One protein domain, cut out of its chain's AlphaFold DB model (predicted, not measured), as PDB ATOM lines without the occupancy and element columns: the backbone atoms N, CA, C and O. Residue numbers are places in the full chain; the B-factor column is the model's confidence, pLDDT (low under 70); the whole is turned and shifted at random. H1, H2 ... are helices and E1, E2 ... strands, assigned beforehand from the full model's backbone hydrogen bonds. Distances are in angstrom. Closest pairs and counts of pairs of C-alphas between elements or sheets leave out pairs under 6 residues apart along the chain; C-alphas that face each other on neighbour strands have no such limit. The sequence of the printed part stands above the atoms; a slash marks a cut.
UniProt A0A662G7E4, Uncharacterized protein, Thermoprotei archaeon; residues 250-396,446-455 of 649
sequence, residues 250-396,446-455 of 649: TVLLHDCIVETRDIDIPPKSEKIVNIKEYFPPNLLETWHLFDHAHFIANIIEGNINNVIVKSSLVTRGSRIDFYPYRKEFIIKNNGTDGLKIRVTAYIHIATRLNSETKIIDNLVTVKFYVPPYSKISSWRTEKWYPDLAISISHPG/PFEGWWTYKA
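AT A GLANCE: This is residues 250 to 396 and 446 to 455 of the 649 residues of an uncharacterized protein of Thermoprotei archaeon (UniProt A0A662G7E4). What does the model look like? It is a rod built round a long, curled sheet, E5 E6 E3 E8 E1 E11: at one end the small sheet E2 E7 E4 covers it like a sandwich, and toward the other end a second small sheet, E9 E10 E12, is only partly face to face with it. Together they are a stack of sheets, three sheets face to face in turn, and H1 packs on the large one. What makes it up? Twelve named strands and one named helix, in the order E1 E2 H1 E3 E4 E5 E6 E7 E8 E9 E10 E11 E12, stand among 157 printed residues; the class is mostly strand, and each sheet is antiparallel throughout. The whole is loose, with a radius of gyration of the C-alphas of 19.9 A, and spans 69 by 34 by 26 A.

HOW THE PARTS SIT: What stands beside the first strand? E1, residues 250 to 265, bends by 61 degrees at residue 262. It is the antiparallel neighbour of E8, residues 339 to 352, at 166 degrees, with N 257 and O 347 within hydrogen-bond range at 2.8 A. It is also the antiparallel neighbour of the edge strand E11, residues 389 to 393, at 127 degrees, with N 252 and O 391 at 2.9 A. How does this sheet go on? E8 is the antiparallel neighbour of E3, residues 288 to 301, which bends by 87 degrees at residue 291; N 296 and O 344 are 2.8 A apart. E3 is the neighbour of E6, residues 320 to 324, with N 295 and O 322 at 2.8 A, and E6 forms a hairpin with the edge strand E5, residues 312 to 316, with N 313 and O 323 at 2.9 A. The sheet is twisted, and it is curled, the way across it turning by 112 degrees. What faces it near the first turn of the chain? E7, residues 328 to 333, has as antiparallel neighbours E2, residues 270 to 274, with N 271 and O 331 at 2.8 A, and E4, residues 307 to 310, with N 308 and O 332 at 2.8 A. This sheet and the large one are face to face, 8.9 A centre to centre, their strands at 12 degrees; the closest C-alphas of E1 and E7 are those of Ile 265 and Asn 333, 6.4 A. H1, residues 275 to 278, is on the large sheet at a height of 7.9 A, and is too short for any O i to N i+4 pair. What faces it elsewhere? E8 runs on into E9, residues 355 to 360, at 44 degrees; E9 forms a hairpin with E10, residues 363 to 370, with N 358 and O 365 at 2.8 A. E10 is the antiparallel neighbour of E12, residues 449 to 455, with N 366 and O 453 at 2.8 A. This sheet and the large one are face to face, 10.9 A centre to centre, their strands at 54 degrees.

IN THESE COORDINATES: Where does the first strand run? E1 measures 42.5 A, from C-alpha 250 at (-57.285, 12.338, 24.463) to C-alpha 265 at (-36.920, 32.095, -7.150). How long are other strands? E3 measures 34.0 A, E8 40.5 A and E10 22.3 A. Where does the last one end? E12, 20.3 A long, ends at C-alpha 455 at (-52.835, 4.361, 35.151).

THE WHOLE: How large is it? The two C-alphas farthest apart are those of Thr 336 and Asp 361, 70.0 A. Where is the printed part cut? Residues 397 to 445 are not printed, and C-alphas 396 and 446 are 29.3 A apart. Which link is long, and where is confidence low? The link E10 to E11, residues 371 to 388, is long; residues 377 to 387 and residue 446 have pLDDT under 70.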
ATOM      1  N   THR A 250     -57.545  12.221  25.893       88.94
ATOM      2  CA  THR A 250     -57.285  12.338  24.463       88.94
ATOM      3  C   THR A 250     -56.290  11.270  24.023       88.94
ATOM      4  O   THR A 250     -55.149  11.217  24.492       88.94
ATOM      5  N   VAL A 251     -56.718  10.456  23.059       95.12
ATOM      6  CA  VAL A 251     -55.859   9.540  22.311       95.12
ATOM      7  C   VAL A 251     -55.708  10.068  20.889       95.12
ATOM      8  O   VAL A 251     -56.696  10.258  20.176       95.12
ATOM      9  N   LEU A 252     -54.466  10.321  20.484       93.88
ATOM     10  CA  LEU A 252     -54.129  10.844  19.166       93.88
ATOM     11  C   LEU A 252     -53.304   9.831  18.392       93.88
ATOM     12  O   LEU A 252     -52.343   9.276  18.926       93.88
ATOM     13  N   LEU A 253     -53.659   9.658  17.126       92.38
ATOM     14  CA  LEU A 253     -52.810   9.044  16.122       92.38
ATOM     15  C   LEU A 253     -52.024  10.157  15.424       92.38
ATOM     16  O   LEU A 253     -52.620  11.088  14.887       92.38
ATOM     17  N   HIS A 254     -50.704  10.049  15.454       90.06
ATOM     18  CA  HIS A 254     -49.749  10.970  14.844       90.06
ATOM     19  C   HIS A 254     -49.217  10.392  13.551       90.06
ATOM     20  O   HIS A 254     -49.039   9.180  13.460       90.06
ATOM     21  N   ASP A 255     -48.906  11.265  12.603       87.62
ATOM     22  CA  ASP A 255     -48.082  10.955  11.440       87.62
ATOM     23  C   ASP A 255     -47.241  12.187  11.061       87.62
ATOM     24  O   ASP A 255     -47.406  13.281  11.610       87.62
ATOM     25  N   CYS A 256     -46.316  12.007  10.125       87.75
ATOM     26  CA  CYS A 256     -45.502  13.069   9.554       87.75
ATOM     27  C   CYS A 256     -45.556  12.976   8.029       87.75
ATOM     28  O   CYS A 256     -45.142  11.972   7.443       87.75
ATOM     29  N   ILE A 257     -46.069  14.027   7.391       88.06
ATOM     30  CA  ILE A 257     -46.019  14.184   5.938       88.06
ATOM     31  C   ILE A 257     -44.582  14.537   5.560       88.06
ATOM     32  O   ILE A 257     -44.046  15.535   6.049       88.06
ATOM     33  N   VAL A 258     -43.992  13.744   4.664       88.25
ATOM     34  CA  VAL A 258     -42.666  14.000   4.098       88.25
ATOM     35  C   VAL A 258     -42.800  14.229   2.601       88.25
ATOM     36  O   VAL A 258     -43.120  13.304   1.862       88.25
ATOM     37  N   GLU A 259     -42.556  15.457   2.159       89.69
ATOM     38  CA  GLU A 259     -42.747  15.869   0.764       89.69
ATOM     39  C   GLU A 259     -41.590  16.770   0.325       89.69
ATOM     40  O   GLU A 259     -41.156  17.652   1.068       89.69
ATOM     41  N   THR A 260     -41.072  16.550  -0.886       92.56
ATOM     42  CA  THR A 260     -39.934  17.313  -1.425       92.56
ATOM     43  C   THR A 260     -40.313  18.039  -2.705       92.56
ATOM     44  O   THR A 260     -40.884  17.441  -3.612       92.56
ATOM     45  N   ARG A 261     -39.962  19.326  -2.797       92.94
ATOM     46  CA  ARG A 261     -40.259  20.179  -3.955       92.94
ATOM     47  C   ARG A 261     -39.077  21.047  -4.333       92.94
ATOM     48  O   ARG A 261     -38.399  21.587  -3.463       92.94
ATOM     49  N   ASP A 262     -38.886  21.230  -5.632       95.06
ATOM     50  CA  ASP A 262     -37.945  22.211  -6.155       95.06
ATOM     51  C   ASP A 262     -38.674  23.546  -6.364       95.06
ATOM     52  O   ASP A 262     -39.820  23.594  -6.819       95.06
ATOM     53  N   ILE A 263     -38.028  24.637  -5.968       93.19
ATOM     54  CA  ILE A 263     -38.567  25.990  -6.030       93.19
ATOM     55  C   ILE A 263     -37.554  26.885  -6.734       93.19
ATOM     56  O   ILE A 263     -36.445  27.084  -6.234       93.19
ATOM     57  N   ASP A 264     -37.982  27.473  -7.846       94.31
ATOM     58  CA  ASP A 264     -37.254  28.527  -8.543       94.31
ATOM     59  C   ASP A 264     -37.689  29.903  -8.017       94.31
ATOM     60  O   ASP A 264     -38.884  30.202  -7.906       94.31
ATOM     61  N   ILE A 265     -36.714  30.740  -7.665       94.50
ATOM     62  CA  ILE A 265     -36.920  32.095  -7.150       94.50
ATOM     63  C   ILE A 265     -36.055  33.057  -7.974       94.50
ATOM     64  O   ILE A 265     -34.823  33.022  -7.863       94.50
ATOM     65  N   PRO A 266     -36.672  33.926  -8.796       95.12
ATOM     66  CA  PRO A 266     -35.950  34.938  -9.560       95.12
ATOM     67  C   PRO A 266     -35.039  35.844  -8.700       95.12
ATOM     68  O   PRO A 266     -35.186  35.923  -7.474       95.12
ATOM     69  N   PRO A 267     -34.080  36.553  -9.322       95.50
ATOM     70  CA  PRO A 267     -33.268  37.549  -8.632       95.50
ATOM     71  C   PRO A 267     -34.121  38.609  -7.938       95.50
ATOM     72  O   PRO A 267     -35.091  39.105  -8.512       95.50
ATOM     73  N   LYS A 268     -33.724  39.013  -6.728       94.12
ATOM     74  CA  LYS A 268     -34.384  40.080  -5.949       94.12
ATOM     75  C   LYS A 268     -35.899  39.893  -5.745       94.12
ATOM     76  O   LYS A 268     -36.585  40.867  -5.434       94.12
ATOM     77  N   SER A 269     -36.422  38.674  -5.876       95.75
ATOM     78  CA  SER A 269     -37.841  38.364  -5.691       95.75
ATOM     79  C   SER A 269     -38.086  37.500  -4.453       95.75
ATOM     80  O   SER A 269     -37.162  36.998  -3.809       95.75
ATOM     81  N   GLU A 270     -39.357  37.306  -4.118       95.94
ATOM     82  CA  GLU A 270     -39.785  36.405  -3.053       95.94
ATOM     83  C   GLU A 270     -40.934  35.510  -3.508       95.94
ATOM     84  O   GLU A 270     -41.704  35.870  -4.397       95.94
ATOM     85  N   LYS A 271     -41.023  34.329  -2.897       94.69
ATOM     86  CA  LYS A 271     -42.125  33.389  -3.064       94.69
ATOM     87  C   LYS A 271     -42.791  33.167  -1.714       94.69
ATOM     88  O   LYS A 271     -42.120  32.839  -0.732       94.69
ATOM     89  N   ILE A 272     -44.107  33.337  -1.685       96.12
ATOM     90  CA  ILE A 272     -44.954  32.942  -0.561       96.12
ATOM     91  C   ILE A 272     -45.280  31.464  -0.752       96.12
ATOM     92  O   ILE A 272     -45.678  31.061  -1.844       96.12
ATOM     93  N   VAL A 273     -45.063  30.667   0.288       95.00
ATOM     94  CA  VAL A 273     -45.311  29.228   0.278       95.00
ATOM     95  C   VAL A 273     -46.312  28.909   1.375       95.00
ATOM     96  O   VAL A 273     -46.069  29.206   2.550       95.00
ATOM     97  N   ASN A 274     -47.432  28.301   0.996       95.38
ATOM     98  CA  ASN A 274     -48.415  27.796   1.939       95.38
ATOM     99  C   ASN A 274     -48.077  26.348   2.310       95.38
ATOM    100  O   ASN A 274     -47.853  25.504   1.444       95.38
ATOM    101  N   ILE A 275     -48.074  26.028   3.604       94.25
ATOM    102  CA  ILE A 275     -47.736  24.680   4.091       94.25
ATOM    103  C   ILE A 275     -48.668  23.609   3.503       94.25
ATOM    104  O   ILE A 275     -48.223  22.492   3.243       94.25
ATOM    105  N   LYS A 276     -49.933  23.952   3.220       91.31
ATOM    106  CA  LYS A 276     -50.895  23.023   2.608       91.31
ATOM    107  C   LYS A 276     -50.507  22.588   1.195       91.31
ATOM    108  O   LYS A 276     -50.999  21.563   0.743       91.31
ATOM    109  N   GLU A 277     -49.619  23.306   0.505       92.62
ATOM    110  CA  GLU A 277     -49.115  22.877  -0.807       92.62
ATOM    111  C   GLU A 277     -48.392  21.525  -0.738       92.62
ATOM    112  O   GLU A 277     -48.355  20.815  -1.737       92.62
ATOM    113  N   TYR A 278     -47.846  21.163   0.428       92.00
ATOM    114  CA  TYR A 278     -47.149  19.896   0.670       92.00
ATOM    115  C   TYR A 278     -48.088  18.772   1.124       92.00
ATOM    116  O   TYR A 278     -47.632  17.657   1.365       92.00
ATOM    117  N   PHE A 279     -49.385  19.045   1.290       90.50
ATOM    118  CA  PHE A 279     -50.319  18.031   1.763       90.50
ATOM    119  C   PHE A 279     -50.667  17.059   0.636       90.50
ATOM    120  O   PHE A 279     -50.829  17.476  -0.515       90.50
ATOM    121  N   PRO A 280     -50.840  15.767   0.952       85.00
ATOM    122  CA  PRO A 280     -51.339  14.819  -0.022       85.00
ATOM    123  C   PRO A 280     -52.794  15.163  -0.389       85.00
ATOM    124  O   PRO A 280     -53.573  15.553   0.485       85.00
ATOM    125  N   PRO A 281     -53.203  14.979  -1.658       82.62
ATOM    126  CA  PRO A 281     -54.514  15.419  -2.148       82.62
ATOM    127  C   PRO A 281     -55.702  14.721  -1.466       82.62
ATOM    128  O   PRO A 281     -56.799  15.265  -1.447       82.62
ATOM    129  N   ASN A 282     -55.483  13.540  -0.884       82.06
ATOM    130  CA  ASN A 282     -56.517  12.712  -0.262       82.06
ATOM    131  C   ASN A 282     -56.414  12.695   1.281       82.06
ATOM    132  O   ASN A 282     -56.875  11.742   1.916       82.06
ATOM    133  N   LEU A 283     -55.763  13.694   1.897       85.38
ATOM    134  CA  LEU A 283     -55.695  13.803   3.357       85.38
ATOM    135  C   LEU A 283     -57.107  13.935   3.939       85.38
ATOM    136  O   LEU A 283     -57.832  14.867   3.602       85.38
ATOM    137  N   LEU A 284     -57.497  12.999   4.809       85.69
ATOM    138  CA  LEU A 284     -58.809  13.042   5.458       85.69
ATOM    139  C   LEU A 284     -58.918  14.301   6.330       85.69
ATOM    140  O   LEU A 284     -57.985  14.632   7.057       85.69
ATOM    141  N   GLU A 285     -60.081  14.953   6.316       88.50
ATOM    142  CA  GLU A 285     -60.329  16.214   7.041       88.50
ATOM    143  C   GLU A 285     -60.189  16.100   8.566       88.50
ATOM    144  O   GLU A 285     -60.052  17.108   9.254       88.50
ATOM    145  N   THR A 286     -60.201  14.878   9.102       90.19
ATOM    146  CA  THR A 286     -59.973  14.595  10.523       90.19
ATOM    147  C   THR A 286     -58.505  14.725  10.937       90.19
ATOM    148  O   THR A 286     -58.202  14.581  12.124       90.19
ATOM    149  N   TRP A 287     -57.581  14.906   9.989       91.81
ATOM    150  CA  TRP A 287     -56.167  15.143  10.258       91.81
ATOM    151  C   TRP A 287     -55.869  16.633  10.269       91.81
ATOM    152  O   TRP A 287     -56.143  17.360   9.316       91.81
ATOM    153  N   HIS A 288     -55.235  17.063  11.348       93.62
ATOM    154  CA  HIS A 288     -54.949  18.462  11.613       93.62
ATOM    155  C   HIS A 288     -53.446  18.663  11.752       93.62
ATOM    156  O   HIS A 288     -52.740  17.757  12.196       93.62
ATOM    157  N   LEU A 289     -52.965  19.863  11.416       93.81
ATOM    158  CA  LEU A 289     -51.608  20.284  11.766       93.81
ATOM    159  C   LEU A 289     -51.414  20.140  13.277       93.81
ATOM    160  O   LEU A 289     -52.161  20.723  14.062       93.81
ATOM    161  N   PHE A 290     -50.416  19.362  13.680       91.00
ATOM    162  CA  PHE A 290     -50.178  19.028  15.078       91.00
ATOM    163  C   PHE A 290     -48.676  18.935  15.328       91.00
ATOM    164  O   PHE A 290     -47.961  18.437  14.477       91.00
ATOM    165  N   ASP A 291     -48.188  19.386  16.483       91.06
ATOM    166  CA  ASP A 291     -46.744  19.546  16.738       91.06
ATOM    167  C   ASP A 291     -46.099  20.538  15.743       91.06
ATOM    168  O   ASP A 291     -46.779  21.425  15.244       91.06
ATOM    169  N   HIS A 292     -44.794  20.509  15.512       91.38
ATOM    170  CA  HIS A 292     -44.116  21.463  14.632       91.38
ATOM    171  C   HIS A 292     -44.183  21.067  13.148       91.38
ATOM    172  O   HIS A 292     -44.460  19.930  12.778       91.38
ATOM    173  N   ALA A 293     -43.874  22.020  12.269       93.56
ATOM    174  CA  ALA A 293     -43.456  21.722  10.904       93.56
ATOM    175  C   ALA A 293     -41.974  22.080  10.749       93.56
ATOM    176  O   ALA A 293     -41.545  23.158  11.166       93.56
ATOM    177  N   HIS A 294     -41.193  21.181  10.158       93.50
ATOM    178  CA  HIS A 294     -39.764  21.361   9.903       93.50
ATOM    179  C   HIS A 294     -39.504  21.288   8.407       93.50
ATOM    180  O   HIS A 294     -39.913  20.352   7.733       93.50
ATOM    181  N   PHE A 295     -38.813  22.285   7.878       94.69
ATOM    182  CA  PHE A 295     -38.433  22.349   6.480       94.69
ATOM    183  C   PHE A 295     -36.918  22.429   6.352       94.69
ATOM    184  O   PHE A 295     -36.238  23.101   7.129       94.69
ATOM    185  N   ILE A 296     -36.396  21.755   5.334       94.06
ATOM    186  CA  ILE A 296     -34.978  21.722   5.003       94.06
ATOM    187  C   ILE A 296     -34.826  22.214   3.569       94.06
ATOM    188  O   ILE A 296     -35.261  21.541   2.639       94.06
ATOM    189  N   ALA A 297     -34.194  23.370   3.384       93.62
ATOM    190  CA  ALA A 297     -33.850  23.901   2.072       93.62
ATOM    191  C   ALA A 297     -32.378  23.616   1.738       93.62
ATOM    192  O   ALA A 297     -31.460  24.085   2.418       93.62
ATOM    193  N   ASN A 298     -32.172  22.872   0.654       93.88
ATOM    194  CA  ASN A 298     -30.877  22.606   0.039       93.88
ATOM    195  C   ASN A 298     -30.756  23.427  -1.248       93.88
ATOM    196  O   ASN A 298     -31.702  23.498  -2.032       93.88
ATOM    197  N   ILE A 299     -29.603  24.049  -1.480       92.25
ATOM    198  CA  ILE A 299     -29.371  24.830  -2.701       92.25
ATOM    199  C   ILE A 299     -29.024  23.880  -3.848       92.25
ATOM    200  O   ILE A 299     -28.109  23.071  -3.707       92.25
ATOM    201  N   ILE A 300     -29.750  23.986  -4.963       94.06
ATOM    202  CA  ILE A 300     -29.415  23.313  -6.226       94.06
ATOM    203  C   ILE A 300     -28.573  24.264  -7.083       94.06
ATOM    204  O   ILE A 300     -27.490  23.896  -7.523       94.06
ATOM    205  N   GLU A 301     -29.048  25.500  -7.266       92.56
ATOM    206  CA  GLU A 301     -28.357  26.563  -8.007       92.56
ATOM    207  C   GLU A 301     -28.459  27.893  -7.248       92.56
ATOM    208  O   GLU A 301     -29.479  28.191  -6.620       92.56
ATOM    209  N   GLY A 302     -27.401  28.702  -7.318       89.88
ATOM    210  CA  GLY A 302     -27.287  29.987  -6.624       89.88
ATOM    211  C   GLY A 302     -26.476  29.909  -5.326       89.88
ATOM    212  O   GLY A 302     -25.719  28.969  -5.090       89.88
ATOM    213  N   ASN A 303     -26.607  30.927  -4.473       89.69
ATOM    214  CA  ASN A 303     -25.830  31.056  -3.236       89.69
ATOM    215  C   ASN A 303     -26.744  31.020  -2.001       89.69
ATOM    216  O   ASN A 303     -27.653  31.839  -1.865       89.69
ATOM    217  N   ILE A 304     -26.459  30.109  -1.064       87.88
ATOM    218  CA  ILE A 304     -27.218  29.916   0.184       87.88
ATOM    219  C   ILE A 304     -27.324  31.189   1.041       87.88
ATOM    220  O   ILE A 304     -28.321  31.396   1.739       87.88
ATOM    221  N   ASN A 305     -26.325  32.072   0.959       89.81
ATOM    222  CA  ASN A 305     -26.284  33.327   1.710       89.81
ATOM    223  C   ASN A 305     -27.281  34.367   1.183       89.81
ATOM    224  O   ASN A 305     -27.658  35.277   1.916       89.81
ATOM    225  N   ASN A 306     -27.754  34.211  -0.058       91.12
ATOM    226  CA  ASN A 306     -28.746  35.102  -0.658       91.12
ATOM    227  C   ASN A 306     -30.180  34.761  -0.232       91.12
ATOM    228  O   ASN A 306     -31.090  35.565  -0.438       91.12
ATOM    229  N   VAL A 307     -30.399  33.583   0.353       92.12
ATOM    230  CA  VAL A 307     -31.729  33.122   0.753       92.12
ATOM    231  C   VAL A 307     -32.103  33.745   2.086       92.12
ATOM    232  O   VAL A 307     -31.359  33.592   3.048       92.12
ATOM    233  N   ILE A 308     -33.269  34.371   2.192       92.00
ATOM    234  CA  ILE A 308     -33.883  34.788   3.459       92.00
ATOM    235  C   ILE A 308     -35.200  34.043   3.623       92.00
ATOM    236  O   ILE A 308     -36.017  34.032   2.708       92.00
ATOM    237  N   VAL A 309     -35.425  33.468   4.803       92.56
ATOM    238  CA  VAL A 309     -36.710  32.863   5.164       92.56
ATOM    239  C   VAL A 309     -37.368  33.727   6.237       92.56
ATOM    240  O   VAL A 309     -36.736  34.038   7.245       92.56
ATOM    241  N   LYS A 310     -38.616  34.146   6.008       92.44
ATOM    242  CA  LYS A 310     -39.434  34.902   6.976       92.44
ATOM    243  C   LYS A 310     -40.571  34.031   7.516       92.44
ATOM    244  O   LYS A 310     -40.887  32.991   6.940       92.44
ATOM    245  N   SER A 311     -41.202  34.470   8.608       92.69
ATOM    246  CA  SER A 311     -42.291  33.742   9.291       92.69
ATOM    247  C   SER A 311     -41.891  32.356   9.814       92.69
ATOM    248  O   SER A 311     -42.737  31.486  10.013       92.69
ATOM    249  N   SER A 312     -40.588  32.148  10.009       92.44
ATOM    250  CA  SER A 312     -40.001  30.893  10.463       92.44
ATOM    251  C   SER A 312     -38.813  31.165  11.374       92.44
ATOM    252  O   SER A 312     -38.119  32.168  11.209       92.44
ATOM    253  N   LEU A 313     -38.547  30.251  12.300       91.06
ATOM    254  CA  LEU A 313     -37.275  30.203  13.019       91.06
ATOM    255  C   LEU A 313     -36.258  29.473  12.142       91.06
ATOM    256  O   LEU A 313     -36.570  28.395  11.646       91.06
ATOM    257  N   VAL A 314     -35.073  30.048  11.923       90.00
ATOM    258  CA  VAL A 314     -34.138  29.590  10.877       90.00
ATOM    259  C   VAL A 314     -32.773  29.247  11.459       90.00
ATOM    260  O   VAL A 314     -32.090  30.113  11.984       90.00
ATOM    261  N   THR A 315     -32.320  28.011  11.288       88.00
ATOM    262  CA  THR A 315     -30.939  27.606  11.578       88.00
ATOM    263  C   THR A 315     -30.160  27.472  10.270       88.00
ATOM    264  O   THR A 315     -30.641  26.874   9.309       88.00
ATOM    265  N   ARG A 316     -28.948  28.037  10.215       86.75
ATOM    266  CA  ARG A 316     -28.071  27.967   9.034       86.75
ATOM    267  C   ARG A 316     -26.847  27.106   9.304       86.75
ATOM    268  O   ARG A 316     -26.166  27.299  10.308       86.75
ATOM    269  N   GLY A 317     -26.556  26.208   8.371       83.75
ATOM    270  CA  GLY A 317     -25.328  25.419   8.304       83.75
ATOM    271  C   GLY A 317     -24.959  25.161   6.845       83.75
ATOM    272  O   GLY A 317     -25.037  26.065   6.018       83.75
ATOM    273  N   SER A 318     -24.624  23.914   6.502       83.94
ATOM    274  CA  SER A 318     -24.484  23.477   5.099       83.94
ATOM    275  C   SER A 318     -25.807  23.492   4.317       83.94
ATOM    276  O   SER A 318     -25.807  23.418   3.093       83.94
ATOM    277  N   ARG A 319     -26.930  23.601   5.030       89.50
ATOM    278  CA  ARG A 319     -28.299  23.746   4.526       89.50
ATOM    279  C   ARG A 319     -29.056  24.759   5.389       89.50
ATOM    280  O   ARG A 319     -28.536  25.210   6.415       89.50
ATOM    281  N   ILE A 320     -30.271  25.120   4.981       91.50
ATOM    282  CA  ILE A 320     -31.154  25.991   5.769       91.50
ATOM    283  C   ILE A 320     -32.265  25.133   6.373       91.50
ATOM    284  O   ILE A 320     -33.146  24.668   5.653       91.50
ATOM    285  N   ASP A 321     -32.233  24.944   7.686       92.56
ATOM    286  CA  ASP A 321     -33.316  24.318   8.442       92.56
ATOM    287  C   ASP A 321     -34.234  25.424   8.969       92.56
ATOM    288  O   ASP A 321     -33.762  26.399   9.558       92.56
ATOM    289  N   PHE A 322     -35.543  25.311   8.770       93.00
ATOM    290  CA  PHE A 322     -36.480  26.306   9.275       93.00
ATOM    291  C   PHE A 322     -37.798  25.713   9.767       93.00
ATOM    292  O   PHE A 322     -38.259  24.677   9.295       93.00
ATOM    293  N   TYR A 323     -38.386  26.400  10.743       93.81
ATOM    294  CA  TYR A 323     -39.573  25.980  11.481       93.81
ATOM    295  C   TYR A 323     -40.616  27.093  11.389       93.81
ATOM    296  O   TYR A 323     -40.519  28.083  12.131       93.81
ATOM    297  N   PRO A 324     -41.558  27.002  10.436       94.56
ATOM    298  CA  PRO A 324     -42.612  27.988  10.286       94.56
ATOM    299  C   PRO A 324     -43.453  28.101  11.551       94.56
ATOM    300  O   PRO A 324     -43.906  27.106  12.112       94.56
ATOM    301  N   TYR A 325     -43.697  29.337  11.972       94.38
ATOM    302  CA  TYR A 325     -44.639  29.642  13.049       94.38
ATOM    303  C   TYR A 325     -45.944  30.253  12.512       94.38
ATOM    304  O   TYR A 325     -46.833  30.615  13.279       94.38
ATOM    305  N   ARG A 326     -46.071  30.345  11.183       95.00
ATOM    306  CA  ARG A 326     -47.283  30.711  10.442       95.00
ATOM    307  C   ARG A 326     -47.559  29.678   9.360       95.00
ATOM    308  O   ARG A 326     -46.634  29.022   8.889       95.00
ATOM    309  N   LYS A 327     -48.821  29.574   8.930       94.62
ATOM    310  CA  LYS A 327     -49.218  28.667   7.832       94.62
ATOM    311  C   LYS A 327     -48.583  29.018   6.486       94.62
ATOM    312  O   LYS A 327     -48.539  28.179   5.591       94.62
ATOM    313  N   GLU A 328     -48.140  30.262   6.353       95.69
ATOM    314  CA  GLU A 328     -47.449  30.781   5.184       95.69
ATOM    315  C   GLU A 328     -46.092  31.328   5.606       95.69
ATOM    316  O   GLU A 328     -45.974  32.095   6.570       95.69
ATOM    317  N   PHE A 329     -45.065  30.942   4.861       94.31
ATOM    318  CA  PHE A 329     -43.720  31.467   5.019       94.31
ATOM    319  C   PHE A 329     -43.209  32.011   3.692       94.31
ATOM    320  O   PHE A 329     -43.712  31.684   2.618       94.31
ATOM    321  N   ILE A 330     -42.220  32.896   3.778       95.44
ATOM    322  CA  ILE A 330     -41.683  33.593   2.610       95.44
ATOM    323  C   ILE A 330     -40.246  33.152   2.425       95.44
ATOM    324  O   ILE A 330     -39.451  33.271   3.361       95.44
ATOM    325  N   ILE A 331     -39.910  32.704   1.219       94.81
ATOM    326  CA  ILE A 331     -38.526  32.511   0.793       94.81
ATOM    327  C   ILE A 331     -38.176  33.640  -0.169       94.81
ATOM    328  O   ILE A 331     -38.786  33.789  -1.226       94.81
ATOM    329  N   LYS A 332     -37.187  34.445   0.203       95.38
ATOM    330  CA  LYS A 332     -36.704  35.577  -0.580       95.38
ATOM    331  C   LYS A 332     -35.300  35.304  -1.098       95.38
ATOM    332  O   LYS A 332     -34.437  34.872  -0.336       95.38
ATOM    333  N   ASN A 333     -35.069  35.622  -2.366       95.50
ATOM    334  CA  ASN A 333     -33.744  35.688  -2.959       95.50
ATOM    335  C   ASN A 333     -33.278  37.153  -2.968       95.50
ATOM    336  O   ASN A 333     -33.816  37.983  -3.695       95.50
ATOM    337  N   ASN A 334     -32.288  37.490  -2.145       93.88
ATOM    338  CA  ASN A 334     -31.660  38.815  -2.130       93.88
ATOM    339  C   ASN A 334     -30.495  38.945  -3.128       93.88
ATOM    340  O   ASN A 334     -29.902  40.019  -3.236       93.88
ATOM    341  N   GLY A 335     -30.157  37.864  -3.828       91.38
ATOM    342  CA  GLY A 335     -29.086  37.820  -4.809       91.38
ATOM    343  C   GLY A 335     -29.460  38.465  -6.137       91.38
ATOM    344  O   GLY A 335     -30.621  38.778  -6.414       91.38
ATOM    345  N   THR A 336     -28.440  38.651  -6.968       92.25
ATOM    346  CA  THR A 336     -28.561  39.126  -8.353       92.25
ATOM    347  C   THR A 336     -28.776  38.002  -9.363       92.25
ATOM    348  O   THR A 336     -29.202  38.290 -10.477       92.25
ATOM    349  N   ASP A 337     -28.548  36.751  -8.963       91.38
ATOM    350  CA  ASP A 337     -28.734  35.561  -9.797       91.38
ATOM    351  C   ASP A 337     -30.009  34.811  -9.410       91.38
ATOM    352  O   ASP A 337     -30.523  34.963  -8.296       91.38
ATOM    353  N   GLY A 338     -30.530  34.003 -10.337       89.50
ATOM    354  CA  GLY A 338     -31.632  33.088 -10.054       89.50
ATOM    355  C   GLY A 338     -31.236  32.074  -8.982       89.50
ATOM    356  O   GLY A 338     -30.074  31.683  -8.871       89.50
ATOM    357  N   LEU A 339     -32.206  31.671  -8.170       92.62
ATOM    358  CA  LEU A 339     -32.007  30.712  -7.095       92.62
ATOM    359  C   LEU A 339     -32.920  29.510  -7.324       92.62
ATOM    360  O   LEU A 339     -34.133  29.680  -7.441       92.62
ATOM    361  N   LYS A 340     -32.346  28.307  -7.303       94.75
ATOM    362  CA  LYS A 340     -33.097  27.051  -7.310       94.75
ATOM    363  C   LYS A 340     -32.810  26.285  -6.034       94.75
ATOM    364  O   LYS A 340     -31.659  25.952  -5.743       94.75
ATOM    365  N   ILE A 341     -33.852  25.999  -5.265       93.62
ATOM    366  CA  ILE A 341     -33.738  25.285  -3.992       93.62
ATOM    367  C   ILE A 341     -34.613  24.044  -3.978       93.62
ATOM    368  O   ILE A 341     -35.734  24.063  -4.473       93.62
ATOM    369  N   ARG A 342     -34.113  22.984  -3.350       95.06
ATOM    370  CA  ARG A 342     -34.883  21.798  -2.993       95.06
ATOM    371  C   ARG A 342     -35.334  21.908  -1.551       95.06
ATOM    372  O   ARG A 342     -34.496  21.940  -0.651       95.06
ATOM    373  N   VAL A 343     -36.638  21.942  -1.334       94.50
ATOM    374  CA  VAL A 343     -37.250  22.023  -0.013       94.50
ATOM    375  C   VAL A 343     -37.877  20.681   0.335       94.50
ATOM    376  O   VAL A 343     -38.811  20.244  -0.331       94.50
ATOM    377  N   THR A 344     -37.377  20.048   1.391       94.44
ATOM    378  CA  THR A 344     -37.991  18.864   2.001       94.44
ATOM    379  C   THR A 344     -38.754  19.293   3.246       94.44
ATOM    380  O   THR A 344     -38.172  19.892   4.151       94.44
ATOM    381  N   ALA A 345     -40.046  18.994   3.286       93.50
ATOM    382  CA  ALA A 345     -40.935  19.274   4.402       93.50
ATOM    383  C   ALA A 345     -41.140  18.020   5.259       93.50
ATOM    384  O   ALA A 345     -41.307  16.933   4.717       93.50
ATOM    385  N   TYR A 346     -41.173  18.206   6.575       92.06
ATOM    386  CA  TYR A 346     -41.583  17.251   7.599       92.06
ATOM    387  C   TYR A 346     -42.703  17.920   8.392       92.06
ATOM    388  O   TYR A 346     -42.458  18.805   9.217       92.06
ATOM    389  N   ILE A 347     -43.947  17.579   8.073       92.50
ATOM    390  CA  ILE A 347     -45.122  18.246   8.634       92.50
ATOM    391  C   ILE A 347     -45.858  17.260   9.523       92.50
ATOM    392  O   ILE A 347     -46.483  16.316   9.037       92.50
ATOM    393  N   HIS A 348     -45.795  17.500  10.828       91.69
ATOM    394  CA  HIS A 348     -46.496  16.678  11.793       91.69
ATOM    395  C   HIS A 348     -48.004  16.965  11.760       91.69
ATOM    396  O   HIS A 348     -48.464  18.110  11.657       91.69
ATOM    397  N   ILE A 349     -48.774  15.883  11.797       91.56
ATOM    398  CA  ILE A 349     -50.230  15.898  11.781       91.56
ATOM    399  C   ILE A 349     -50.763  14.897  12.798       91.56
ATOM    400  O   ILE A 349     -50.117  13.893  13.103       91.56
ATOM    401  N   ALA A 350     -51.963  15.150  13.306       92.56
ATOM    402  CA  ALA A 350     -52.638  14.211  14.183       92.56
ATOM    403  C   ALA A 350     -54.141  14.160  13.931       92.56
ATOM    404  O   ALA A 350     -54.764  15.144  13.524       92.56
ATOM    405  N   THR A 351     -54.723  13.007  14.237       91.88
ATOM    406  CA  THR A 351     -56.167  12.797  14.291       91.88
ATOM    407  C   THR A 351     -56.552  12.150  15.617       91.88
ATOM    408  O   THR A 351     -55.770  11.407  16.218       91.88
ATOM    409  N   ARG A 352     -57.755  12.445  16.110       92.56
ATOM    410  CA  ARG A 352     -58.264  11.860  17.354       92.56
ATOM    411  C   ARG A 352     -58.804  10.459  17.083       92.56
ATOM    412  O   ARG A 352     -59.621  10.276  16.187       92.56
ATOM    413  N   LEU A 353     -58.378   9.484  17.883       92.44
ATOM    414  CA  LEU A 353     -58.944   8.138  17.850       92.44
ATOM    415  C   LEU A 353     -60.207   8.059  18.709       92.44
ATOM    416  O   LEU A 353     -60.365   8.801  19.682       92.44
ATOM    417  N   ASN A 354     -61.096   7.128  18.362       89.50
ATOM    418  CA  ASN A 354     -62.216   6.790  19.227       89.50
ATOM    419  C   ASN A 354     -61.676   6.148  20.512       89.50
ATOM    420  O   ASN A 354     -60.933   5.164  20.448       89.50
ATOM    421  N   SER A 355     -62.046   6.712  21.658       92.81
ATOM    422  CA  SER A 355     -61.567   6.284  22.966       92.81
ATOM    423  C   SER A 355     -62.644   6.427  24.033       92.81
ATOM    424  O   SER A 355     -63.338   7.440  24.072       92.81
ATOM    425  N   GLU A 356     -62.709   5.466  24.945       93.19
ATOM    426  CA  GLU A 356     -63.566   5.475  26.128       93.19
ATOM    427  C   GLU A 356     -62.688   5.486  27.380       93.19
ATOM    428  O   GLU A 356     -61.767   4.673  27.507       93.19
ATOM    429  N   THR A 357     -62.971   6.397  28.313       93.75
ATOM    430  CA  THR A 357     -62.281   6.457  29.606       93.75
ATOM    431  C   THR A 357     -63.212   5.993  30.718       93.75
ATOM    432  O   THR A 357     -64.287   6.551  30.917       93.75
ATOM    433  N   LYS A 358     -62.776   4.988  31.479       94.62
ATOM    434  CA  LYS A 358     -63.452   4.513  32.685       94.62
ATOM    435  C   LYS A 358     -62.552   4.723  33.893       94.62
ATOM    436  O   LYS A 358     -61.393   4.313  33.874       94.62
ATOM    437  N   ILE A 359     -63.103   5.316  34.948       92.19
ATOM    438  CA  ILE A 359     -62.411   5.492  36.225       92.19
ATOM    439  C   ILE A 359     -63.186   4.722  37.292       92.19
ATOM    440  O   ILE A 359     -64.364   4.996  37.517       92.19
ATOM    441  N   ILE A 360     -62.533   3.737  37.905       93.25
ATOM    442  CA  ILE A 360     -63.060   2.983  39.049       93.25
ATOM    443  C   ILE A 360     -62.097   3.212  40.204       93.25
ATOM    444  O   ILE A 360     -60.910   2.910  40.082       93.25
ATOM    445  N   ASP A 361     -62.601   3.769  41.300       92.69
ATOM    446  CA  ASP A 361     -61.793   4.255  42.417       92.69
ATOM    447  C   ASP A 361     -60.690   5.213  41.983       92.69
ATOM    448  O   ASP A 361     -60.995   6.369  41.736       92.69
ATOM    449  N   ASN A 362     -59.438   4.773  41.897       95.19
ATOM    450  CA  ASN A 362     -58.330   5.550  41.347       95.19
ATOM    451  C   ASN A 362     -57.725   4.935  40.079       95.19
ATOM    452  O   ASN A 362     -56.764   5.483  39.547       95.19
ATOM    453  N   LEU A 363     -58.244   3.807  39.594       97.00
ATOM    454  CA  LEU A 363     -57.772   3.168  38.373       97.00
ATOM    455  C   LEU A 363     -58.454   3.802  37.162       97.00
ATOM    456  O   LEU A 363     -59.660   3.657  36.955       97.00
ATOM    457  N   VAL A 364     -57.651   4.440  36.322       95.62
ATOM    458  CA  VAL A 364     -58.051   4.954  35.019       95.62
ATOM    459  C   VAL A 364     -57.755   3.901  33.960       95.62
ATOM    460  O   VAL A 364     -56.627   3.424  33.837       95.62
ATOM    461  N   THR A 365     -58.770   3.544  33.181       96.94
ATOM    462  CA  THR A 365     -58.665   2.659  32.019       96.94
ATOM    463  C   THR A 365     -59.142   3.407  30.783       96.94
ATOM    464  O   THR A 365     -60.299   3.813  30.725       96.94
ATOM    465  N   VAL A 366     -58.270   3.557  29.790       96.88
ATOM    466  CA  VAL A 366     -58.602   4.155  28.491       96.88
ATOM    467  C   VAL A 366     -58.570   3.063  27.440       96.88
ATOM    468  O   VAL A 366     -57.506   2.512  27.162       96.88
ATOM    469  N   LYS A 367     -59.722   2.745  26.857       96.50
ATOM    470  CA  LYS A 367     -59.812   1.848  25.703       96.50
ATOM    471  C   LYS A 367     -59.881   2.671  24.435       96.50
ATOM    472  O   LYS A 367     -60.646   3.625  24.388       96.50
ATOM    473  N   PHE A 368     -59.119   2.310  23.413       95.56
ATOM    474  CA  PHE A 368     -59.140   3.017  22.136       95.56
ATOM    475  C   PHE A 368     -58.956   2.061  20.968       95.56
ATOM    476  O   PHE A 368     -58.290   1.034  21.092       95.56
ATOM    477  N   TYR A 369     -59.563   2.399  19.834       93.75
ATOM    478  CA  TYR A 369     -59.489   1.583  18.629       93.75
ATOM    479  C   TYR A 369     -58.484   2.168  17.641       93.75
ATOM    480  O   TYR A 369     -58.580   3.340  17.267       93.75
ATOM    481  N   VAL A 370     -57.548   1.336  17.191       91.44
ATOM    482  CA  VAL A 370     -56.612   1.667  16.116       91.44
ATOM    483  C   VAL A 370     -57.121   1.014  14.831       91.44
ATOM    484  O   VAL A 370     -57.287  -0.208  14.800       91.44
ATOM    485  N   PRO A 371     -57.415   1.793  13.776       87.00
ATOM    486  CA  PRO A 371     -57.926   1.236  12.532       87.00
ATOM    487  C   PRO A 371     -56.849   0.431  11.787       87.00
ATOM    488  O   PRO A 371     -55.661   0.660  12.007       87.00
ATOM    489  N   PRO A 372     -57.244  -0.462  10.864       81.50
ATOM    490  CA  PRO A 372     -56.323  -1.136   9.956       81.50
ATOM    491  C   PRO A 372     -55.398  -0.168   9.227       81.50
ATOM    492  O   PRO A 372     -55.831   0.906   8.803       81.50
ATOM    493  N   TYR A 373     -54.150  -0.577   8.989       75.50
ATOM    494  CA  TYR A 373     -53.182   0.257   8.266       75.50
ATOM    495  C   TYR A 373     -53.691   0.647   6.872       75.50
ATOM    496  O   TYR A 373     -53.489   1.770   6.443       75.50
ATOM    497  N   SER A 374     -54.444  -0.223   6.190       73.81
ATOM    498  CA  SER A 374     -55.066   0.079   4.888       73.81
ATOM    499  C   SER A 374     -56.101   1.212   4.925       73.81
ATOM    500  O   SER A 374     -56.432   1.778   3.885       73.81
ATOM    501  N   LYS A 375     -56.640   1.531   6.106       75.94
ATOM    502  CA  LYS A 375     -57.579   2.639   6.339       75.94
ATOM    503  C   LYS A 375     -56.880   3.910   6.805       75.94
ATOM    504  O   LYS A 375     -57.491   4.975   6.794       75.94
ATOM    505  N   ILE A 376     -55.618   3.804   7.205       74.25
ATOM    506  CA  ILE A 376     -54.759   4.942   7.488       74.25
ATOM    507  C   ILE A 376     -54.052   5.229   6.183       74.25
ATOM    508  O   ILE A 376     -53.195   4.465   5.756       74.25
ATOM    509  N   SER A 377     -54.454   6.295   5.508       61.66
ATOM    510  CA  SER A 377     -53.830   6.697   4.258       61.66
ATOM    511  C   SER A 377     -52.323   6.869   4.477       61.66
ATOM    512  O   SER A 377     -51.887   7.866   5.041       61.66
ATOM    513  N   SER A 378     -51.515   5.865   4.133       56.62
ATOM    514  CA  SER A 378     -50.092   5.904   4.441       56.62
ATOM    515  C   SER A 378     -49.379   6.677   3.347       56.62
ATOM    516  O   SER A 378     -49.146   6.158   2.258       56.62
ATOM    517  N   TRP A 379     -49.038   7.927   3.631       58.34
ATOM    518  CA  TRP A 379     -48.455   8.858   2.663       58.34
ATOM    519  C   TRP A 379     -46.948   8.666   2.452       58.34
ATOM    520  O   TRP A 379     -46.293   9.512   1.851       58.34
ATOM    521  N   ARG A 380     -46.374   7.571   2.967       60.22
ATOM    522  CA  ARG A 380     -44.928   7.342   2.969       60.22
ATOM    523  C   ARG A 380     -44.461   6.391   1.889       60.22
ATOM    524  O   ARG A 380     -45.028   5.320   1.681       60.22
ATOM    525  N   THR A 381     -43.300   6.732   1.351       46.28
ATOM    526  CA  THR A 381     -42.433   5.855   0.563       46.28
ATOM    527  C   THR A 381     -41.343   5.187   1.420       46.28
ATOM    528  O   THR A 381     -40.892   4.093   1.080       46.28
ATOM    529  N   GLU A 382     -40.953   5.773   2.564       49.34
ATOM    530  CA  GLU A 382     -39.854   5.282   3.413       49.34
ATOM    531  C   GLU A 382     -40.331   4.583   4.702       49.34
ATOM    532  O   GLU A 382     -41.026   5.159   5.539       49.34
ATOM    533  N   LYS A 383     -39.922   3.317   4.878       50.69
ATOM    534  CA  LYS A 383     -40.416   2.401   5.929       50.69
ATOM    535  C   LYS A 383     -39.699   2.486   7.288       50.69
ATOM    536  O   LYS A 383     -40.134   1.840   8.234       50.69
ATOM    537  N   TRP A 384     -38.598   3.229   7.402       50.75
ATOM    538  CA  TRP A 384     -37.626   3.033   8.495       50.75
ATOM    539  C   TRP A 384     -37.715   4.055   9.639       50.75
ATOM    540  O   TRP A 384     -36.977   3.935  10.622       50.75
ATOM    541  N   TYR A 385     -38.610   5.041   9.542       53.62
ATOM    542  CA  TYR A 385     -38.802   6.058  10.577       53.62
ATOM    543  C   TYR A 385     -40.219   5.972  11.173       53.62
ATOM    544  O   TYR A 385     -41.205   6.023  10.434       53.62
ATOM    545  N   PRO A 386     -40.361   5.784  12.495       56.97
ATOM    546  CA  PRO A 386     -41.658   5.665  13.128       56.97
ATOM    547  C   PRO A 386     -42.210   7.037  13.491       56.97
ATOM    548  O   PRO A 386     -42.017   7.483  14.622       56.97
ATOM    549  N   ASP A 387     -42.908   7.688  12.559       65.06
ATOM    550  CA  ASP A 387     -43.796   8.792  12.958       65.06
ATOM    551  C   ASP A 387     -45.275   8.413  12.955       65.06
ATOM    552  O   ASP A 387     -46.059   9.182  13.497       65.06
ATOM    553  N   LEU A 388     -45.648   7.208  12.491       84.12
ATOM    554  CA  LEU A 388     -46.974   6.668  12.790       84.12
ATOM    555  C   LEU A 388     -46.994   6.131  14.222       84.12
ATOM    556  O   LEU A 388     -46.443   5.064  14.529       84.12
ATOM    557  N   ALA A 389     -47.602   6.906  15.106       89.56
ATOM    558  CA  ALA A 389     -47.495   6.697  16.537       89.56
ATOM    559  C   ALA A 389     -48.760   7.109  17.269       89.56
ATOM    560  O   ALA A 389     -49.548   7.919  16.794       89.56
ATOM    561  N   ILE A 390     -48.934   6.571  18.464       93.06
ATOM    562  CA  ILE A 390     -50.038   6.918  19.340       93.06
ATOM    563  C   ILE A 390     -49.490   7.753  20.475       93.06
ATOM    564  O   ILE A 390     -48.456   7.420  21.052       93.06
ATOM    565  N   SER A 391     -50.206   8.821  20.812       94.12
ATOM    566  CA  SER A 391     -50.006   9.520  22.070       94.12
ATOM    567  C   SER A 391     -51.272   9.511  22.900       94.12
ATOM    568  O   SER A 391     -52.348   9.830  22.391       94.12
ATOM    569  N   ILE A 392     -51.117   9.267  24.189       95.25
ATOM    570  CA  ILE A 392     -52.177   9.371  25.180       95.25
ATOM    571  C   ILE A 392     -51.734  10.446  26.157       95.25
ATOM    572  O   ILE A 392     -50.650  10.357  26.733       95.25
ATOM    573  N   SER A 393     -52.538  11.490  26.285       90.19
ATOM    574  CA  SER A 393     -52.215  12.669  27.085       90.19
ATOM    575  C   SER A 393     -53.354  12.943  28.045       90.19
ATOM    576  O   SER A 393     -54.514  12.983  27.638       90.19
ATOM    577  N   HIS A 394     -53.033  13.156  29.312       86.81
ATOM    578  CA  HIS A 394     -54.021  13.458  30.339       86.81
ATOM    579  C   HIS A 394     -53.525  14.618  31.207       86.81
ATOM    580  O   HIS A 394     -52.315  14.839  31.301       86.81
ATOM    581  N   PRO A 395     -54.426  15.452  31.751       80.12
ATOM    582  CA  PRO A 395     -54.003  16.534  32.617       80.12
ATOM    583  C   PRO A 395     -53.550  15.925  33.947       80.12
ATOM    584  O   PRO A 395     -54.310  15.216  34.604       80.12
ATOM    585  N   GLY A 396     -52.329  16.256  34.365       88.12
ATOM    586  CA  GLY A 396     -51.752  15.848  35.646       88.12
ATOM    587  C   GLY A 396     -50.756  14.701  35.554       88.12
ATOM    588  O   GLY A 396     -50.706  13.953  34.590       88.12
ATOM    589  N   PRO A 446     -49.510  -6.634  16.519       64.38
ATOM    590  CA  PRO A 446     -50.799  -6.018  16.218       64.38
ATOM    591  C   PRO A 446     -50.650  -4.523  15.968       64.38
ATOM    592  O   PRO A 446     -50.078  -3.770  16.755       64.38
ATOM    593  N   PHE A 447     -51.162  -4.091  14.832       75.25
ATOM    594  CA  PHE A 447     -51.308  -2.680  14.526       75.25
ATOM    595  C   PHE A 447     -52.728  -2.218  14.861       75.25
ATOM    596  O   PHE A 447     -52.939  -1.182  15.484       75.25
ATOM    597  N   GLU A 448     -53.699  -3.029  14.461       86.94
ATOM    598  CA  GLU A 448     -55.124  -2.733  14.468       86.94
ATOM    599  C   GLU A 448     -55.843  -3.400  15.637       86.94
ATOM    600  O   GLU A 448     -55.417  -4.444  16.118       86.94
ATOM    601  N   GLY A 449     -56.961  -2.818  16.066       91.62
ATOM    602  CA  GLY A 449     -57.813  -3.395  17.101       91.62
ATOM    603  C   GLY A 449     -57.959  -2.510  18.332       91.62
ATOM    604  O   GLY A 449     -57.655  -1.316  18.313       91.62
ATOM    605  N   TRP A 450     -58.477  -3.102  19.406       94.56
ATOM    606  CA  TRP A 450     -58.737  -2.415  20.667       94.56
ATOM    607  C   TRP A 450     -57.538  -2.490  21.599       94.56
ATOM    608  O   TRP A 450     -57.176  -3.556  22.076       94.56
ATOM    609  N   TRP A 451     -56.975  -1.335  21.913       95.38
ATOM    610  CA  TRP A 451     -55.876  -1.179  22.852       95.38
ATOM    611  C   TRP A 451     -56.393  -0.675  24.193       95.38
ATOM    612  O   TRP A 451     -57.470  -0.075  24.280       95.38
ATOM    613  N   THR A 452     -55.607  -0.891  25.246       96.38
ATOM    614  CA  THR A 452     -55.942  -0.407  26.589       96.38
ATOM    615  C   THR A 452     -54.751   0.283  27.235       96.38
ATOM    616  O   THR A 452     -53.687  -0.305  27.368       96.38
ATOM    617  N   TYR A 453     -54.925   1.508  27.714       96.25
ATOM    618  CA  TYR A 453     -53.980   2.179  28.607       96.25
ATOM    619  C   TYR A 453     -54.519   2.176  30.034       96.25
ATOM    620  O   TYR A 453     -55.712   2.402  30.245       96.25
ATOM    621  N   LYS A 454     -53.645   1.919  31.012       96.44
ATOM    622  CA  LYS A 454     -54.004   1.953  32.433       96.44
ATOM    623  C   LYS A 454     -53.038   2.811  33.241       96.44
ATOM    624  O   LYS A 454     -51.824   2.747  33.047       96.44
ATOM    625  N   ALA A 455     -53.585   3.566  34.185       96.62
ATOM    626  CA  ALA A 455     -52.835   4.361  35.151       96.62
ATOM    627  C   ALA A 455     -53.646   4.547  36.435       96.62
ATOM    628  O   ALA A 455     -54.873   4.488  36.404       96.62
TER     629      ALA A 455